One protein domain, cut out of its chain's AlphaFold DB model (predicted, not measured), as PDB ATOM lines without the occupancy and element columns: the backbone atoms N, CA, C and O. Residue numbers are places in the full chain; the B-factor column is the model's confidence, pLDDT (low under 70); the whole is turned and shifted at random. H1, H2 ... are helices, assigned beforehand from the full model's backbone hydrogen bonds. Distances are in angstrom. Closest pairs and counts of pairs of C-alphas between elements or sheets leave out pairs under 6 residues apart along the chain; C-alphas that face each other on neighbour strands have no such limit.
ATOM      1  N   GLN A   2     201.478 248.943 198.256       55.59
ATOM      2  CA  GLN A   2     200.838 247.820 197.542       55.59
ATOM      3  C   GLN A   2     199.844 248.239 196.433       55.59
ATOM      4  O   GLN A   2     199.879 247.669 195.345       55.59
ATOM      5  N   GLU A   3     199.027 249.285 196.629       58.56
ATOM      6  CA  GLU A   3     198.088 249.762 195.588       58.56
ATOM      7  C   GLU A   3     198.774 250.251 194.302       58.56
ATOM      8  O   GLU A   3     198.276 250.006 193.204       58.56
ATOM      9  N   LYS A   4     199.937 250.905 194.425       60.72
ATOM     10  CA  LYS A   4     200.696 251.430 193.279       60.72
ATOM     11  C   LYS A   4     201.268 250.296 192.419       60.72
ATOM     12  O   LYS A   4     201.151 250.331 191.202       60.72
ATOM     13  N   ASN A   5     201.786 249.241 193.052       67.44
ATOM     14  CA  ASN A   5     202.253 248.051 192.335       67.44
ATOM     15  C   ASN A   5     201.103 247.304 191.643       67.44
ATOM     16  O   ASN A   5     201.278 246.784 190.542       67.44
ATOM     17  N   ASN A   6     199.918 247.257 192.260       69.31
ATOM     18  CA  ASN A   6     198.756 246.600 191.666       69.31
ATOM     19  C   ASN A   6     198.262 247.321 190.400       69.31
ATOM     20  O   ASN A   6     198.028 246.679 189.372       69.31
ATOM     21  N   SER A   7     198.142 248.651 190.443       75.19
ATOM     22  CA  SER A   7     197.720 249.434 189.277       75.19
ATOM     23  C   SER A   7     198.736 249.354 188.131       75.19
ATOM     24  O   SER A   7     198.333 249.235 186.970       75.19
ATOM     25  N   ASP A   8     200.035 249.296 188.439       78.75
ATOM     26  CA  ASP A   8     201.105 249.128 187.451       78.75
ATOM     27  C   ASP A   8     201.052 247.764 186.735       78.75
ATOM     28  O   ASP A   8     201.187 247.700 185.503       78.75
ATOM     29  N   ILE A   9     200.805 246.673 187.472       74.12
ATOM     30  CA  ILE A   9     200.650 245.319 186.906       74.12
ATOM     31  C   ILE A   9     199.401 245.255 186.018       74.12
ATOM     32  O   ILE A   9     199.478 244.824 184.862       74.12
ATOM     33  N   MET A  10     198.266 245.767 186.503       76.12
ATOM     34  CA  MET A  10     197.014 245.794 185.740       76.12
ATOM     35  C   MET A  10     197.155 246.622 184.452       76.12
ATOM     36  O   MET A  10     196.673 246.237 183.382       76.12
ATOM     37  N   HIS A  11     197.880 247.742 184.517       81.00
ATOM     38  CA  HIS A  11     198.159 248.587 183.360       81.00
ATOM     39  C   HIS A  11     199.059 247.885 182.325       81.00
ATOM     40  O   HIS A  11     198.856 248.046 181.116       81.00
ATOM     41  N   LYS A  12     200.021 247.055 182.758       76.88
ATOM     42  CA  LYS A  12     200.823 246.208 181.852       76.88
ATOM     43  C   LYS A  12     199.974 245.136 181.166       76.88
ATOM     44  O   LYS A  12     200.081 245.002 179.946       76.88
ATOM     45  N   ILE A  13     199.081 244.455 181.891       76.94
ATOM     46  CA  ILE A  13     198.143 243.474 181.310       76.94
ATOM     47  C   ILE A  13     197.224 244.153 180.281       76.94
ATOM     48  O   ILE A  13     197.056 243.663 179.162       76.94
ATOM     49  N   LYS A  14     196.698 245.344 180.591       80.38
ATOM     50  CA  LYS A  14     195.865 246.110 179.650       80.38
ATOM     51  C   LYS A  14     196.639 246.517 178.392       80.38
ATOM     52  O   LYS A  14     196.126 246.371 177.281       80.38
ATOM     53  N   ARG A  15     197.888 246.979 178.534       79.56
ATOM     54  CA  ARG A  15     198.763 247.277 177.383       79.56
ATOM     55  C   ARG A  15     199.038 246.041 176.532       79.56
ATOM     56  O   ARG A  15     199.011 246.149 175.307       79.56
ATOM     57  N   TYR A  16     199.238 244.884 177.155       75.38
ATOM     58  CA  TYR A  16     199.411 243.611 176.459       75.38
ATOM     59  C   TYR A  16     198.186 243.250 175.607       75.38
ATOM     60  O   TYR A  16     198.320 242.959 174.417       75.38
ATOM     61  N   MET A  17     196.976 243.373 176.164       73.50
ATOM     62  CA  MET A  17     195.737 243.140 175.412       73.50
ATOM     63  C   MET A  17     195.562 244.122 174.244       73.50
ATOM     64  O   MET A  17     195.190 243.711 173.143       73.50
ATOM     65  N   ILE A  18     195.872 245.409 174.446       78.69
ATOM     66  CA  ILE A  18     195.837 246.421 173.375       78.69
ATOM     67  C   ILE A  18     196.836 246.071 172.265       78.69
ATOM     68  O   ILE A  18     196.510 246.215 171.087       78.69
ATOM     69  N   HIS A  19     198.028 245.583 172.618       76.94
ATOM     70  CA  HIS A  19     199.030 245.150 171.645       76.94
ATOM     71  C   HIS A  19     198.524 243.973 170.797       76.94
ATOM     72  O   HIS A  19     198.614 244.021 169.572       76.94
ATOM     73  N   ILE A  20     197.897 242.968 171.425       73.69
ATOM     74  CA  ILE A  20     197.266 241.841 170.715       73.69
ATOM     75  C   ILE A  20     196.169 242.338 169.765       73.69
ATOM     76  O   ILE A  20     196.099 241.892 168.619       73.69
ATOM     77  N   LYS A  21     195.321 243.270 170.215       74.50
ATOM     78  CA  LYS A  21     194.238 243.811 169.386       74.50
ATOM     79  C   LYS A  21     194.777 244.569 168.169       74.50
ATOM     80  O   LYS A  21     194.363 244.274 167.053       74.50
ATOM     81  N   ARG A  22     195.754 245.465 168.357       74.50
ATOM     82  CA  ARG A  22     196.390 246.203 167.247       74.50
ATOM     83  C   ARG A  22     197.097 245.286 166.259       74.50
ATOM     84  O   ARG A  22     197.065 245.542 165.058       74.50
ATOM     85  N   PHE A  23     197.727 244.219 166.751       73.06
ATOM     86  CA  PHE A  23     198.334 243.208 165.890       73.06
ATOM     87  C   PHE A  23     197.278 242.542 164.995       73.06
ATOM     88  O   PHE A  23     197.461 242.451 163.785       73.06
ATOM     89  N   ARG A  24     196.129 242.162 165.568       72.12
ATOM     90  CA  ARG A  24     194.998 241.573 164.827       72.12
ATOM     91  C   ARG A  24     194.339 242.533 163.834       72.12
ATOM     92  O   ARG A  24     193.974 242.109 162.740       72.12
ATOM     93  N   GLU A  25     194.213 243.809 164.180       74.88
ATOM     94  CA  GLU A  25     193.732 244.849 163.255       74.88
ATOM     95  C   GLU A  25     194.713 245.059 162.094       74.88
ATOM     96  O   GLU A  25     194.303 245.118 160.935       74.88
ATOM     97  N   SER A  26     196.016 245.082 162.385       73.94
ATOM     98  CA  SER A  26     197.060 245.187 161.359       73.94
ATOM     99  C   SER A  26     197.044 243.989 160.409       73.94
ATOM    100  O   SER A  26     197.182 244.178 159.203       73.94
ATOM    101  N   LEU A  27     196.806 242.777 160.924       75.38
ATOM    102  CA  LEU A  27     196.641 241.574 160.104       75.38
ATOM    103  C   LEU A  27     195.476 241.689 159.114       75.38
ATOM    104  O   LEU A  27     195.626 241.263 157.975       75.38
ATOM    105  N   ASN A  28     194.340 242.279 159.501       77.31
ATOM    106  CA  ASN A  28     193.212 242.464 158.576       77.31
ATOM    107  C   ASN A  28     193.563 243.407 157.423       77.31
ATOM    108  O   ASN A  28     193.251 243.103 156.275       77.31
ATOM    109  N   ILE A  29     194.230 244.526 157.719       79.50
ATOM    110  CA  ILE A  29     194.647 245.497 156.698       79.50
ATOM    111  C   ILE A  29     195.657 244.859 155.743       79.50
ATOM    112  O   ILE A  29     195.515 244.960 154.529       79.50
ATOM    113  N   GLU A  30     196.672 244.181 156.280       79.81
ATOM    114  CA  GLU A  30     197.677 243.509 155.454       79.81
ATOM    115  C   GLU A  30     197.093 242.291 154.711       79.81
ATOM    116  O   GLU A  30     197.555 241.958 153.623       79.81
ATOM    117  N   GLY A  31     196.037 241.661 155.236       80.38
ATOM    118  CA  GLY A  31     195.286 240.609 154.547       80.38
ATOM    119  C   GLY A  31     194.695 241.084 153.218       80.38
ATOM    120  O   GLY A  31     194.828 240.394 152.211       80.38
ATOM    121  N   VAL A  32     194.139 242.301 153.176       84.31
ATOM    122  CA  VAL A  32     193.654 242.913 151.924       84.31
ATOM    123  C   VAL A  32     194.797 243.103 150.920       84.31
ATOM    124  O   VAL A  32     194.618 242.857 149.729       84.31
ATOM    125  N   TRP A  33     195.990 243.480 151.390       84.38
ATOM    126  CA  TRP A  33     197.170 243.603 150.530       84.38
ATOM    127  C   TRP A  33     197.644 242.254 149.984       84.38
ATOM    128  O   TRP A  33     197.980 242.192 148.802       84.38
ATOM    129  N   ILE A  34     197.618 241.176 150.783       84.50
ATOM    130  CA  ILE A  34     197.866 239.815 150.269       84.50
ATOM    131  C   ILE A  34     196.864 239.492 149.170       84.50
ATOM    132  O   ILE A  34     197.259 239.015 148.112       84.50
ATOM    133  N   PHE A  35     195.577 239.745 149.403       85.62
ATOM    134  CA  PHE A  35     194.537 239.434 148.429       85.62
ATOM    135  C   PHE A  35     194.767 240.162 147.102       85.62
ATOM    136  O   PHE A  35     194.795 239.529 146.047       85.62
ATOM    137  N   LEU A  36     195.031 241.468 147.158       88.38
ATOM    138  CA  LEU A  36     195.302 242.271 145.968       88.38
ATOM    139  C   LEU A  36     196.580 241.819 145.245       88.38
ATOM    140  O   LEU A  36     196.588 241.701 144.022       88.38
ATOM    141  N   ALA A  37     197.644 241.509 145.989       88.38
ATOM    142  CA  ALA A  37     198.883 240.982 145.423       88.38
ATOM    143  C   ALA A  37     198.687 239.595 144.790       88.38
ATOM    144  O   ALA A  37     199.248 239.319 143.732       88.38
ATOM    145  N   THR A  38     197.843 238.747 145.387       87.81
ATOM    146  CA  THR A  38     197.481 237.429 144.842       87.81
ATOM    147  C   THR A  38     196.781 237.589 143.499       87.81
ATOM    148  O   THR A  38     197.197 236.968 142.527       87.81
ATOM    149  N   LEU A  39     195.778 238.471 143.408       87.56
ATOM    150  CA  LEU A  39     195.113 238.791 142.139       87.56
ATOM    151  C   LEU A  39     196.096 239.344 141.098       87.56
ATOM    152  O   LEU A  39     196.031 238.966 139.932       87.56
ATOM    153  N   GLY A  40     197.050 240.180 141.520       87.94
ATOM    154  CA  GLY A  40     198.131 240.654 140.653       87.94
ATOM    155  C   GLY A  40     199.010 239.520 140.115       87.94
ATOM    156  O   GLY A  40     199.349 239.520 138.933       87.94
ATOM    157  N   CYS A  41     199.326 238.516 140.939       87.81
ATOM    158  CA  CYS A  41     200.096 237.345 140.509       87.81
ATOM    159  C   CYS A  41     199.348 236.523 139.449       87.81
ATOM    160  O   CYS A  41     199.978 236.029 138.520       87.81
ATOM    161  N   TRP A  42     198.019 236.417 139.537       86.06
ATOM    162  CA  TRP A  42     197.194 235.742 138.522       86.06
ATOM    163  C   TRP A  42     197.226 236.421 137.144       86.06
ATOM    164  O   TRP A  42     196.949 235.768 136.142       86.06
ATOM    165  N   SER A  43     197.593 237.703 137.067       87.06
ATOM    166  CA  SER A  43     197.744 238.411 135.791       87.06
ATOM    167  C   SER A  43     199.050 238.073 135.054       87.06
ATOM    168  O   SER A  43     199.220 238.481 133.904       87.06
ATOM    169  N   VAL A  44     199.997 237.381 135.698       86.38
ATOM    170  CA  VAL A  44     201.306 237.058 135.116       86.38
ATOM    171  C   VAL A  44     201.186 235.824 134.226       86.38
ATOM    172  O   VAL A  44     200.824 234.751 134.682       86.38
ATOM    173  N   THR A  45     201.541 235.952 132.948       84.94
ATOM    174  CA  THR A  45     201.367 234.870 131.962       84.94
ATOM    175  C   THR A  45     202.403 233.746 132.099       84.94
ATOM    176  O   THR A  45     202.127 232.596 131.771       84.94
ATOM    177  N   ASN A  46     203.620 234.061 132.558       87.31
ATOM    178  CA  ASN A  46     204.689 233.073 132.703       87.31
ATOM    179  C   ASN A  46     204.610 232.379 134.068       87.31
ATOM    180  O   ASN A  46     204.791 233.022 135.106       87.31
ATOM    181  N   LYS A  47     204.441 231.051 134.052       82.00
ATOM    182  CA  LYS A  47     204.219 230.269 135.268       82.00
ATOM    183  C   LYS A  47     205.372 230.337 136.286       82.00
ATOM    184  O   LYS A  47     205.132 230.431 137.486       82.00
ATOM    185  N   TYR A  48     206.627 230.335 135.835       84.75
ATOM    186  CA  TYR A  48     207.786 230.417 136.737       84.75
ATOM    187  C   TYR A  48     207.870 231.784 137.429       84.75
ATOM    188  O   TYR A  48     208.151 231.875 138.624       84.75
ATOM    189  N   ILE A  49     207.571 232.850 136.682       86.62
ATOM    190  CA  ILE A  49     207.558 234.224 137.201       86.62
ATOM    191  C   ILE A  49     206.382 234.413 138.166       86.62
ATOM    192  O   ILE A  49     206.531 235.066 139.197       86.62
ATOM    193  N   GLN A  50     205.234 233.801 137.875       85.88
ATOM    194  CA  GLN A  50     204.065 233.820 138.747       85.88
ATOM    195  C   GLN A  50     204.340 233.145 140.099       85.88
ATOM    196  O   GLN A  50     204.026 233.728 141.138       85.88
ATOM    197  N   LEU A  51     204.994 231.975 140.116       84.88
ATOM    198  CA  LEU A  51     205.400 231.314 141.364       84.88
ATOM    199  C   LEU A  51     206.371 232.184 142.173       84.88
ATOM    200  O   LEU A  51     206.199 232.369 143.380       84.88
ATOM    201  N   TYR A  52     207.362 232.773 141.502       87.75
ATOM    202  CA  TYR A  52     208.302 233.695 142.138       87.75
ATOM    203  C   TYR A  52     207.593 234.925 142.736       87.75
ATOM    204  O   TYR A  52     207.898 235.336 143.860       87.75
ATOM    205  N   ALA A  53     206.603 235.485 142.036       87.88
ATOM    206  CA  ALA A  53     205.796 236.606 142.517       87.88
ATOM    207  C   ALA A  53     204.944 236.232 143.746       87.88
ATOM    208  O   ALA A  53     204.869 237.011 144.704       87.88
ATOM    209  N   MET A  54     204.369 235.023 143.776       85.94
ATOM    210  CA  MET A  54     203.644 234.521 144.949       85.94
ATOM    211  C   MET A  54     204.569 234.366 146.164       85.94
ATOM    212  O   MET A  54     204.236 234.844 147.251       85.94
ATOM    213  N   LEU A  55     205.757 233.775 145.991       86.56
ATOM    214  CA  LEU A  55     206.751 233.646 147.067       86.56
ATOM    215  C   LEU A  55     207.218 235.017 147.578       86.56
ATOM    216  O   LEU A  55     207.308 235.245 148.787       86.56
ATOM    217  N   THR A  56     207.449 235.955 146.662       87.19
ATOM    218  CA  THR A  56     207.846 237.328 146.997       87.19
ATOM    219  C   THR A  56     206.742 238.053 147.769       87.19
ATOM    220  O   THR A  56     207.032 238.766 148.730       87.19
ATOM    221  N   THR A  57     205.473 237.826 147.421       87.69
ATOM    222  CA  THR A  57     204.318 238.392 148.135       87.69
ATOM    223  C   THR A  57     204.282 237.929 149.589       87.69
ATOM    224  O   THR A  57     204.112 238.756 150.488       87.69
ATOM    225  N   VAL A  58     204.528 236.638 149.845       82.81
ATOM    226  CA  VAL A  58     204.633 236.104 151.216       82.81
ATOM    227  C   VAL A  58     205.783 236.766 151.959       82.81
ATOM    228  O   VAL A  58     205.602 237.216 153.089       82.81
ATOM    229  N   PHE A  59     206.948 236.881 151.321       84.12
ATOM    230  CA  PHE A  59     208.124 237.479 151.942       84.12
ATOM    231  C   PHE A  59     207.901 238.955 152.315       84.12
ATOM    232  O   PHE A  59     208.158 239.360 153.453       84.12
ATOM    233  N   ILE A  60     207.352 239.751 151.391       85.12
ATOM    234  CA  ILE A  60     207.011 241.164 151.614       85.12
ATOM    235  C   ILE A  60     205.974 241.295 152.728       85.12
ATOM    236  O   ILE A  60     206.125 242.141 153.614       85.12
ATOM    237  N   PHE A  61     204.943 240.450 152.720       81.31
ATOM    238  CA  PHE A  61     203.922 240.446 153.759       81.31
ATOM    239  C   PHE A  61     204.515 240.119 155.133       81.31
ATOM    240  O   PHE A  61     204.277 240.853 156.094       81.31
ATOM    241  N   SER A  62     205.333 239.067 155.242       77.00
ATOM    242  CA  SER A  62     205.997 238.696 156.494       77.00
ATOM    243  C   SER A  62     206.891 239.822 157.016       77.00
ATOM    244  O   SER A  62     206.877 240.114 158.215       77.00
ATOM    245  N   TYR A  63     207.625 240.499 156.129       79.94
ATOM    246  CA  TYR A  63     208.467 241.634 156.498       79.94
ATOM    247  C   TYR A  63     207.644 242.840 156.973       79.94
ATOM    248  O   TYR A  63     207.929 243.413 158.028       79.94
ATOM    249  N   ARG A  64     206.576 243.199 156.248       76.25
ATOM    250  CA  ARG A  64     205.664 244.285 156.637       76.25
ATOM    251  C   ARG A  64     204.995 244.015 157.972       76.25
ATOM    252  O   ARG A  64     204.991 244.902 158.830       76.25
ATOM    253  N   LEU A  65     204.503 242.792 158.163       71.25
ATOM    254  CA  LEU A  65     203.903 242.355 159.413       71.25
ATOM    255  C   LEU A  65     204.901 242.515 160.561       71.25
ATOM    256  O   LEU A  65     204.572 243.149 161.560       71.25
ATOM    257  N   LYS A  66     206.140 242.037 160.382       68.12
ATOM    258  CA  LYS A  66     207.217 242.180 161.371       68.12
ATOM    259  C   LYS A  66     207.542 243.647 161.679       68.12
ATOM    260  O   LYS A  66     207.740 243.973 162.842       68.12
ATOM    261  N   SER A  67     207.553 244.532 160.679       67.75
ATOM    262  CA  SER A  67     207.839 245.965 160.882       67.75
ATOM    263  C   SER A  67     206.734 246.709 161.648       67.75
ATOM    264  O   SER A  67     207.019 247.646 162.390       67.75
ATOM    265  N   LYS A  68     205.470 246.281 161.502       63.56
ATOM    266  CA  LYS A  68     204.318 246.890 162.190       63.56
ATOM    267  C   LYS A  68     204.179 246.436 163.641       63.56
ATOM    268  O   LYS A  68     203.575 247.152 164.445       63.56
ATOM    269  N   VAL A  69     204.746 245.287 164.010       61.81
ATOM    270  CA  VAL A  69     204.817 244.876 165.416       61.81
ATOM    271  C   VAL A  69     205.946 245.644 166.096       61.81
ATOM    272  O   VAL A  69     207.111 245.262 166.038       61.81
ATOM    273  N   LYS A  70     205.590 246.753 166.753       51.94
ATOM    274  CA  LYS A  70     206.536 247.650 167.440       51.94
ATOM    275  C   LYS A  70     207.319 246.961 168.573       51.94
ATOM    276  O   LYS A  70     208.359 247.467 168.978       51.94
ATOM    277  N   ASP A  71     206.837 245.824 169.077       53.78
ATOM    278  CA  ASP A  71     207.495 245.031 170.114       53.78
ATOM    279  C   ASP A  71     207.847 243.636 169.554       53.78
ATOM    280  O   ASP A  71     206.998 242.750 169.475       53.78
ATOM    281  N   MET A  72     209.106 243.442 169.131       51.06
ATOM    282  CA  MET A  72     209.622 242.155 168.617       51.06
ATOM    283  C   MET A  72     209.779 241.084 169.706       51.06
ATOM    284  O   MET A  72     210.213 239.966 169.421       51.06
ATOM    285  N   ARG A  73     209.469 241.406 170.967       58.00
ATOM    286  CA  ARG A  73     209.546 240.427 172.044       58.00
ATOM    287  C   ARG A  73     208.483 239.354 171.812       58.00
ATOM    288  O   ARG A  73     207.308 239.691 171.659       58.00
ATOM    289  N   PRO A  74     208.862 238.064 171.804       63.78
ATOM    290  CA  PRO A  74     207.877 237.002 171.728       63.78
ATOM    291  C   PRO A  74     206.908 237.165 172.897       63.78
ATOM    292  O   PRO A  74     207.318 237.490 174.012       63.78
ATOM    293  N   PHE A  75     205.619 236.944 172.641       66.19
ATOM    294  CA  PHE A  75     204.569 237.068 173.653       66.19
ATOM    295  C   PHE A  75     204.902 236.276 174.933       66.19
ATOM    296  O   PHE A  75     204.571 236.732 176.020       66.19
ATOM    297  N   SER A  76     205.648 235.167 174.823       65.94
ATOM    298  CA  SER A  76     206.156 234.400 175.970       65.94
ATOM    299  C   SER A  76     207.094 235.194 176.880       65.94
ATOM    300  O   SER A  76     207.044 235.032 178.090       65.94
ATOM    301  N   LYS A  77     207.927 236.082 176.328       71.44
ATOM    302  CA  LYS A  77     208.844 236.923 177.105       71.44
ATOM    303  C   LYS A  77     208.077 238.006 177.860       71.44
ATOM    304  O   LYS A  77     208.378 238.269 179.012       71.44
ATOM    305  N   ILE A  78     207.030 238.564 177.249       71.38
ATOM    306  CA  ILE A  78     206.133 239.519 177.916       71.38
ATOM    307  C   ILE A  78     205.319 238.819 179.017       71.38
ATOM    308  O   ILE A  78     205.144 239.368 180.100       71.38
ATOM    309  N   GLU A  79     204.845 237.598 178.760       74.19
ATOM    310  CA  GLU A  79     204.142 236.769 179.746       74.19
ATOM    311  C   GLU A  79     205.052 236.400 180.929       74.19
ATOM    312  O   GLU A  79     204.619 236.492 182.078       74.19
ATOM    313  N   ASN A  80     206.311 236.042 180.662       76.75
ATOM    314  CA  ASN A  80     207.298 235.730 181.696       76.75
ATOM    315  C   ASN A  80     207.660 236.969 182.523       76.75
ATOM    316  O   ASN A  80     207.598 236.882 183.744       76.75
ATOM    317  N   ASP A  81     207.911 238.124 181.893       78.44
ATOM    318  CA  ASP A  81     208.178 239.387 182.603       78.44
ATOM    319  C   ASP A  81     207.015 239.753 183.552       78.44
ATOM    320  O   ASP A  81     207.234 240.188 184.683       78.44
ATOM    321  N   ILE A  82     205.758 239.590 183.109       74.38
ATOM    322  CA  ILE A  82     204.571 239.870 183.942       74.38
ATOM    323  C   ILE A  82     204.447 238.847 185.078       74.38
ATOM    324  O   ILE A  82     204.151 239.231 186.208       74.38
ATOM    325  N   THR A  83     204.704 237.565 184.804       78.06
ATOM    326  CA  THR A  83     204.656 236.492 185.814       78.06
ATOM    327  C   THR A  83     205.724 236.689 186.889       78.06
ATOM    328  O   THR A  83     205.443 236.534 188.077       78.06
ATOM    329  N   GLU A  84     206.934 237.074 186.487       79.88
ATOM    330  CA  GLU A  84     208.039 237.375 187.393       79.88
ATOM    331  C   GLU A  84     207.694 238.570 188.289       79.88
ATOM    332  O   GLU A  84     207.761 238.450 189.507       79.88
ATOM    333  N   MET A  85     207.166 239.665 187.730       72.44
ATOM    334  CA  MET A  85     206.701 240.811 188.528       72.44
ATOM    335  C   MET A  85     205.601 240.463 189.535       72.44
ATOM    336  O   MET A  85     205.621 240.975 190.654       72.44
ATOM    337  N   ILE A  86     204.646 239.606 189.164       75.38
ATOM    338  CA  ILE A  86     203.599 239.139 190.085       75.38
ATOM    339  C   ILE A  86     204.223 238.298 191.210       75.38
ATOM    340  O   ILE A  86     203.827 238.424 192.370       75.38
ATOM    341  N   ASN A  87     205.224 237.472 190.899       76.06
ATOM    342  CA  ASN A  87     205.903 236.630 191.883       76.06
ATOM    343  C   ASN A  87     206.810 237.403 192.841       76.06
ATOM    344  O   ASN A  87     206.846 237.053 194.017       76.06
ATOM    345  N   THR A  88     207.483 238.450 192.364       74.50
ATOM    346  CA  THR A  88     208.354 239.312 193.176       74.50
ATOM    347  C   THR A  88     207.567 240.370 193.961       74.50
ATOM    348  O   THR A  88     208.097 240.978 194.887       74.50
ATOM    349  N   SER A  89     206.294 240.609 193.626       68.50
ATOM    350  CA  SER A  89     205.447 241.543 194.372       68.50
ATOM    351  C   SER A  89     205.066 240.991 195.758       68.50
ATOM    352  O   SER A  89     204.589 239.863 195.864       68.50
ATOM    353  N   SER A  90     205.211 241.793 196.825       60.41
ATOM    354  CA  SER A  90     204.753 241.474 198.199       60.41
ATOM    355  C   SER A  90     203.221 241.512 198.361       60.41
ATOM    356  O   SER A  90     202.702 241.979 199.375       60.41
ATOM    357  N   ASN A  91     202.482 241.103 197.333       61.72
ATOM    358  CA  ASN A  91     201.026 241.118 197.321       61.72
ATOM    359  C   ASN A  91     200.481 239.866 198.030       61.72
ATOM    360  O   ASN A  91     200.935 238.751 197.769       61.72
ATOM    361  N   GLU A  92     199.496 240.056 198.911       65.94
ATOM    362  CA  GLU A  92     198.786 238.975 199.605       65.94
ATOM    363  C   GLU A  92     198.061 238.036 198.623       65.94
ATOM    364  O   GLU A  92     197.728 238.413 197.494       65.94
ATOM    365  N   GLY A  93     197.811 236.796 199.062       71.88
ATOM    366  CA  GLY A  93     197.379 235.682 198.207       71.88
ATOM    367  C   GLY A  93     196.147 235.954 197.334       71.88
ATOM    368  O   GLY A  93     196.110 235.497 196.193       71.88
ATOM    369  N   GLU A  94     195.180 236.741 197.814       70.31
ATOM    370  CA  GLU A  94     193.964 237.082 197.058       70.31
ATOM    371  C   GLU A  94     194.214 238.118 195.945       70.31
ATOM    372  O   GLU A  94     193.598 238.083 194.879       70.31
ATOM    373  N   LEU A  95     195.145 239.049 196.154       71.94
ATOM    374  CA  LEU A  95     195.498 240.042 195.138       71.94
ATOM    375  C   LEU A  95     196.368 239.407 194.048       71.94
ATOM    376  O   LEU A  95     196.203 239.685 192.857       71.94
ATOM    377  N   LYS A  96     197.262 238.500 194.457       74.88
ATOM    378  CA  LYS A  96     198.120 237.730 193.556       74.88
ATOM    379  C   LYS A  96     197.308 236.777 192.673       74.88
ATOM    380  O   LYS A  96     197.579 236.684 191.475       74.88
ATOM    381  N   SER A  97     196.286 236.115 193.222       74.38
ATOM    382  CA  SER A  97     195.409 235.226 192.450       74.38
ATOM    383  C   SER A  97     194.616 235.982 191.379       74.38
ATOM    384  O   SER A  97     194.618 235.555 190.226       74.38
ATOM    385  N   LYS A  98     194.054 237.158 191.701       76.69
ATOM    386  CA  LYS A  98     193.352 238.022 190.728       76.69
ATOM    387  C   LYS A  98     194.255 238.467 189.571       76.69
ATOM    388  O   LYS A  98     193.821 238.507 188.421       76.69
ATOM    389  N   GLN A  99     195.523 238.779 189.850       74.56
ATOM    390  CA  GLN A  99     196.496 239.158 188.817       74.56
ATOM    391  C   GLN A  99     196.865 237.981 187.902       74.56
ATOM    392  O   GLN A  99     196.964 238.155 186.685       74.56
ATOM    393  N   LEU A 100     197.033 236.782 188.471       77.00
ATOM    394  CA  LEU A 100     197.285 235.559 187.706       77.00
ATOM    395  C   LEU A 100     196.079 235.164 186.849       77.00
ATOM    396  O   LEU A 100     196.258 234.783 185.695       77.00
ATOM    397  N   GLU A 101     194.863 235.310 187.372       80.88
ATOM    398  CA  GLU A 101     193.631 235.044 186.628       80.88
ATOM    399  C   GLU A 101     193.475 236.005 185.441       80.88
ATOM    400  O   GLU A 101     193.243 235.574 184.310       80.88
ATOM    401  N   ALA A 102     193.703 237.307 185.650       76.19
ATOM    402  CA  ALA A 102     193.691 238.294 184.570       76.19
ATOM    403  C   ALA A 102     194.753 237.998 183.490       76.19
ATOM    404  O   ALA A 102     194.493 238.167 182.293       76.19
ATOM    405  N   LEU A 103     195.938 237.524 183.895       78.31
ATOM    406  CA  LEU A 103     196.984 237.088 182.971       78.31
ATOM    407  C   LEU A 103     196.576 235.822 182.199       78.31
ATOM    408  O   LEU A 103     196.782 235.776 180.984       78.31
ATOM    409  N   ASP A 104     195.966 234.831 182.854       79.94
ATOM    410  CA  ASP A 104     195.477 233.603 182.207       79.94
ATOM    411  C   ASP A 104     194.373 233.903 181.187       79.94
ATOM    412  O   ASP A 104     194.407 233.397 180.063       79.94
ATOM    413  N   ILE A 105     193.447 234.809 181.516       78.81
ATOM    414  CA  ILE A 105     192.422 235.294 180.581       78.81
ATOM    415  C   ILE A 105     193.079 235.941 179.358       78.81
ATOM    416  O   ILE A 105     192.703 235.638 178.221       78.81
ATOM    417  N   ALA A 106     194.090 236.792 179.553       73.88
ATOM    418  CA  ALA A 106     194.823 237.402 178.444       73.88
ATOM    419  C   ALA A 106     195.576 236.353 177.597       73.88
ATOM    420  O   ALA A 106     195.592 236.445 176.363       73.88
ATOM    421  N   LYS A 107     196.139 235.317 178.236       75.19
ATOM    422  CA  LYS A 107     196.810 234.180 177.580       75.19
ATOM    423  C   LYS A 107     195.833 233.361 176.737       75.19
ATOM    424  O   LYS A 107     196.084 233.120 175.554       75.19
ATOM    425  N   LYS A 108     194.678 233.005 177.306       74.25
ATOM    426  CA  LYS A 108     193.579 232.320 176.611       74.25
ATOM    427  C   LYS A 108     193.032 233.160 175.467       74.25
ATOM    428  O   LYS A 108     192.799 232.632 174.384       74.25
ATOM    429  N   PHE A 109     192.887 234.472 175.646       68.94
ATOM    430  CA  PHE A 109     192.455 235.378 174.581       68.94
ATOM    431  C   PHE A 109     193.435 235.386 173.394       68.94
ATOM    432  O   PHE A 109     193.000 235.396 172.235       68.94
ATOM    433  N   ARG A 110     194.746 235.328 173.675       68.06
ATOM    434  CA  ARG A 110     195.799 235.190 172.658       68.06
ATOM    435  C   ARG A 110     195.727 233.843 171.939       68.06
ATOM    436  O   ARG A 110     195.663 233.844 170.713       68.06
ATOM    437  N   MET A 111     195.757 232.734 172.684       66.00
ATOM    438  CA  MET A 111     195.818 231.369 172.132       66.00
ATOM    439  C   MET A 111     194.518 230.918 171.470       66.00
ATOM    440  O   MET A 111     194.540 230.032 170.620       66.00
ATOM    441  N   SER A 112     193.382 231.506 171.847       63.34
ATOM    442  CA  SER A 112     192.093 231.130 171.286       63.34
ATOM    443  C   SER A 112     192.036 231.485 169.801       63.34
ATOM    444  O   SER A 112     191.743 232.621 169.414       63.34
ATOM    445  N   PHE A 113     192.271 230.468 168.968       51.19
ATOM    446  CA  PHE A 113     192.047 230.497 167.526       51.19
ATOM    447  C   PHE A 113     190.619 230.942 167.199       51.19
ATOM    448  O   PHE A 113     190.433 231.717 166.273       51.19
ATOM    449  N   LYS A 114     189.618 230.568 168.012       53.66
ATOM    450  CA  LYS A 114     188.232 231.049 167.858       53.66
ATOM    451  C   LYS A 114     188.141 232.575 167.952       53.66
ATOM    452  O   LYS A 114     187.466 233.206 167.142       53.66
ATOM    453  N   ASN A 115     188.862 233.188 168.891       56.84
ATOM    454  CA  ASN A 115     188.912 234.647 168.985       56.84
ATOM    455  C   ASN A 115     189.740 235.253 167.852       56.84
ATOM    456  O   ASN A 115     189.376 236.321 167.365       56.84
ATOM    457  N   ALA A 116     190.828 234.610 167.422       58.16
ATOM    458  CA  ALA A 116     191.592 235.060 166.256       58.16
ATOM    459  C   ALA A 116     190.709 235.083 164.999       58.16
ATOM    460  O   ALA A 116     190.682 236.091 164.299       58.16
ATOM    461  N   ILE A 117     189.890 234.045 164.811       55.97
ATOM    462  CA  ILE A 117     188.913 233.934 163.725       55.97
ATOM    463  C   ILE A 117     187.853 235.029 163.798       55.97
ATOM    464  O   ILE A 117     187.587 235.701 162.805       55.97
ATOM    465  N   LYS A 118     187.297 235.281 164.986       60.00
ATOM    466  CA  LYS A 118     186.258 236.303 165.171       60.00
ATOM    467  C   LYS A 118     186.777 237.739 165.033       60.00
ATOM    468  O   LYS A 118     186.026 238.626 164.647       60.00
ATOM    469  N   THR A 119     188.043 237.985 165.371       63.00
ATOM    470  CA  THR A 119     188.633 239.340 165.360       63.00
ATOM    471  C   THR A 119     189.297 239.673 164.022       63.00
ATOM    472  O   THR A 119     189.388 240.844 163.653       63.00
ATOM    473  N   SER A 120     189.753 238.657 163.286       65.56
ATOM    474  CA  SER A 120     190.467 238.837 162.022       65.56
ATOM    475  C   SER A 120     189.869 238.027 160.863       65.56
ATOM    476  O   SER A 120     190.580 237.236 160.242       65.56
ATOM    477  N   PRO A 121     188.568 238.207 160.548       71.00
ATOM    478  CA  PRO A 121     187.902 237.416 159.514       71.00
ATOM    479  C   PRO A 121     188.453 237.707 158.111       71.00
ATOM    480  O   PRO A 121     188.613 236.788 157.314       71.00
ATOM    481  N   ILE A 122     188.806 238.965 157.828       74.62
ATOM    482  CA  ILE A 122     189.324 239.394 156.520       74.62
ATOM    483  C   ILE A 122     190.678 238.744 156.251       74.62
ATOM    484  O   ILE A 122     190.867 238.149 155.195       74.62
ATOM    485  N   PHE A 123     191.594 238.783 157.227       76.06
ATOM    486  CA  PHE A 123     192.893 238.125 157.096       76.06
ATOM    487  C   PHE A 123     192.744 236.641 156.743       76.06
ATOM    488  O   PHE A 123     193.427 236.159 155.848       76.06
ATOM    489  N   ILE A 124     191.826 235.932 157.403       76.06
ATOM    490  CA  ILE A 124     191.623 234.498 157.176       76.06
ATOM    491  C   ILE A 124     191.081 234.225 155.782       76.06
ATOM    492  O   ILE A 124     191.615 233.360 155.099       76.06
ATOM    493  N   ILE A 125     190.069 234.972 155.338       82.19
ATOM    494  CA  ILE A 125     189.504 234.807 153.994       82.19
ATOM    495  C   ILE A 125     190.583 235.059 152.933       82.19
ATOM    496  O   ILE A 125     190.763 234.242 152.031       82.19
ATOM    497  N   CYS A 126     191.351 236.142 153.073       82.62
ATOM    498  CA  CYS A 126     192.432 236.476 152.147       82.62
ATOM    499  C   CYS A 126     193.564 235.436 152.165       82.62
ATOM    500  O   CYS A 126     194.115 235.107 151.117       82.62
ATOM    501  N   TYR A 127     193.895 234.890 153.337       79.88
ATOM    502  CA  TYR A 127     194.938 233.876 153.478       79.88
ATOM    503  C   TYR A 127     194.499 232.510 152.934       79.88
ATOM    504  O   TYR A 127     195.289 231.833 152.282       79.88
ATOM    505  N   ILE A 128     193.232 232.128 153.133       85.00
ATOM    506  CA  ILE A 128     192.637 230.937 152.506       85.00
ATOM    507  C   ILE A 128     192.669 231.090 150.985       85.00
ATOM    508  O   ILE A 128     193.119 230.181 150.297       85.00
ATOM    509  N   PHE A 129     192.255 232.246 150.460       87.38
ATOM    510  CA  PHE A 129     192.292 232.518 149.022       87.38
ATOM    511  C   PHE A 129     193.710 232.407 148.443       87.38
ATOM    512  O   PHE A 129     193.908 231.800 147.389       87.38
ATOM    513  N   PHE A 130     194.707 232.941 149.151       86.38
ATOM    514  CA  PHE A 130     196.111 232.800 148.774       86.38
ATOM    515  C   PHE A 130     196.574 231.336 148.791       86.38
ATOM    516  O   PHE A 130     197.189 230.879 147.832       86.38
ATOM    517  N   GLY A 131     196.235 230.581 149.841       85.56
ATOM    518  CA  GLY A 131     196.577 229.161 149.955       85.56
ATOM    519  C   GLY A 131     195.960 228.311 148.843       85.56
ATOM    520  O   GLY A 131     196.661 227.519 148.221       85.56
ATOM    521  N   VAL A 132     194.677 228.525 148.536       87.25
ATOM    522  CA  VAL A 132     193.994 227.860 147.415       87.25
ATOM    523  C   VAL A 132     194.636 228.243 146.080       87.25
ATOM    524  O   VAL A 132     194.870 227.369 145.253       87.25
ATOM    525  N   SER A 133     194.982 229.521 145.886       84.56
ATOM    526  CA  SER A 133     195.679 229.979 144.675       84.56
ATOM    527  C   SER A 133     197.033 229.292 144.498       84.56
ATOM    528  O   SER A 133     197.362 228.885 143.391       84.56
ATOM    529  N   LEU A 134     197.797 229.127 145.580       84.06
ATOM    530  CA  LEU A 134     199.072 228.406 145.572       84.06
ATOM    531  C   LEU A 134     198.896 226.919 145.254       84.06
ATOM    532  O   LEU A 134     199.637 226.393 144.431       84.06
ATOM    533  N   LEU A 135     197.932 226.243 145.890       84.75
ATOM    534  CA  LEU A 135     197.668 224.819 145.652       84.75
ATOM    535  C   LEU A 135     197.248 224.567 144.207       84.75
ATOM    536  O   LEU A 135     197.826 223.711 143.549       84.75
ATOM    537  N   HIS A 136     196.318 225.373 143.694       83.06
ATOM    538  CA  HIS A 136     195.915 225.306 142.294       83.06
ATOM    539  C   HIS A 136     197.108 225.521 141.357       83.06
ATOM    540  O   HIS A 136     197.244 224.841 140.346       83.06
ATOM    541  N   PHE A 137     198.014 226.433 141.710       75.12
ATOM    542  CA  PHE A 137     199.212 226.679 140.920       75.12
ATOM    543  C   PHE A 137     200.185 225.493 140.907       75.12
ATOM    544  O   PHE A 137     200.780 225.205 139.872       75.12
ATOM    545  N   MET A 138     200.331 224.807 142.044       76.38
ATOM    546  CA  MET A 138     201.178 223.619 142.187       76.38
ATOM    547  C   MET A 138     200.580 222.383 141.500       76.38
ATOM    548  O   MET A 138     201.339 221.556 141.016       76.38
ATOM    549  N   GLU A 139     199.251 222.253 141.437       75.94
ATOM    550  CA  GLU A 139     198.570 221.173 140.701       75.94
ATOM    551  C   GLU A 139     198.628 221.352 139.174       75.94
ATOM    552  O   GLU A 139     198.552 220.379 138.430       75.94
ATOM    553  N   VAL A 140     198.732 222.595 138.694       62.44
ATOM    554  CA  VAL A 140     198.769 222.945 137.257       62.44
ATOM    555  C   VAL A 140     200.208 222.945 136.692       62.44
ATOM    556  O   VAL A 140     200.427 223.286 135.518       62.44
ATOM    557  N   PHE A 141     201.195 222.581 137.512       52.50
ATOM    558  CA  PHE A 141     202.612 222.452 137.162       52.50
ATOM    559  C   PHE A 141     203.004 220.985 136.991       52.50
ATOM    560  O   PHE A 141     203.750 220.712 136.025       52.50
TER     561      PHE A 141
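AT A GLANCE: This is residues 2 to 141 of the 141 residues of an uncharacterized protein of Serratia proteamaculans (strain 568) (UniProt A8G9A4). A rod-like bundle: H3 and H4 pack along the first half of long helix H1, H2 and H6 along its second, with short H5 crosswise. The all-helix printed part has 140 residues with six named helices. It is loose, radius of gyration of the C-alphas 20.4 A, spanning 67 by 25 by 21 A.

HOW THE PARTS SIT: The hub H1, residues 2 to 42, forms a hairpin with H2, residues 47 to 68. H3, residues 75 to 88, and H4, residues 93 to 111, form another. H5, residues 113 to 119, only just touches H1, with 3 C-alpha pairs within 8 A. H6, residues 121 to 139, touches H1 at a steep tilt of 40 degrees; C-alphas 31 and 123 are closest, 4.3 A apart. In H1 36 of 37 O i to N i+4 pairs are within hydrogen-bond range, elsewhere every one.

IN THESE COORDINATES: H1 runs 60.4 A from C-alpha 2 (200.838, 247.820, 197.542); H6 ends at C-alpha 139 (198.570, 221.173, 140.701).

THE WHOLE: No cut; 34 residues, among them 109 to 120, are under pLDDT 70.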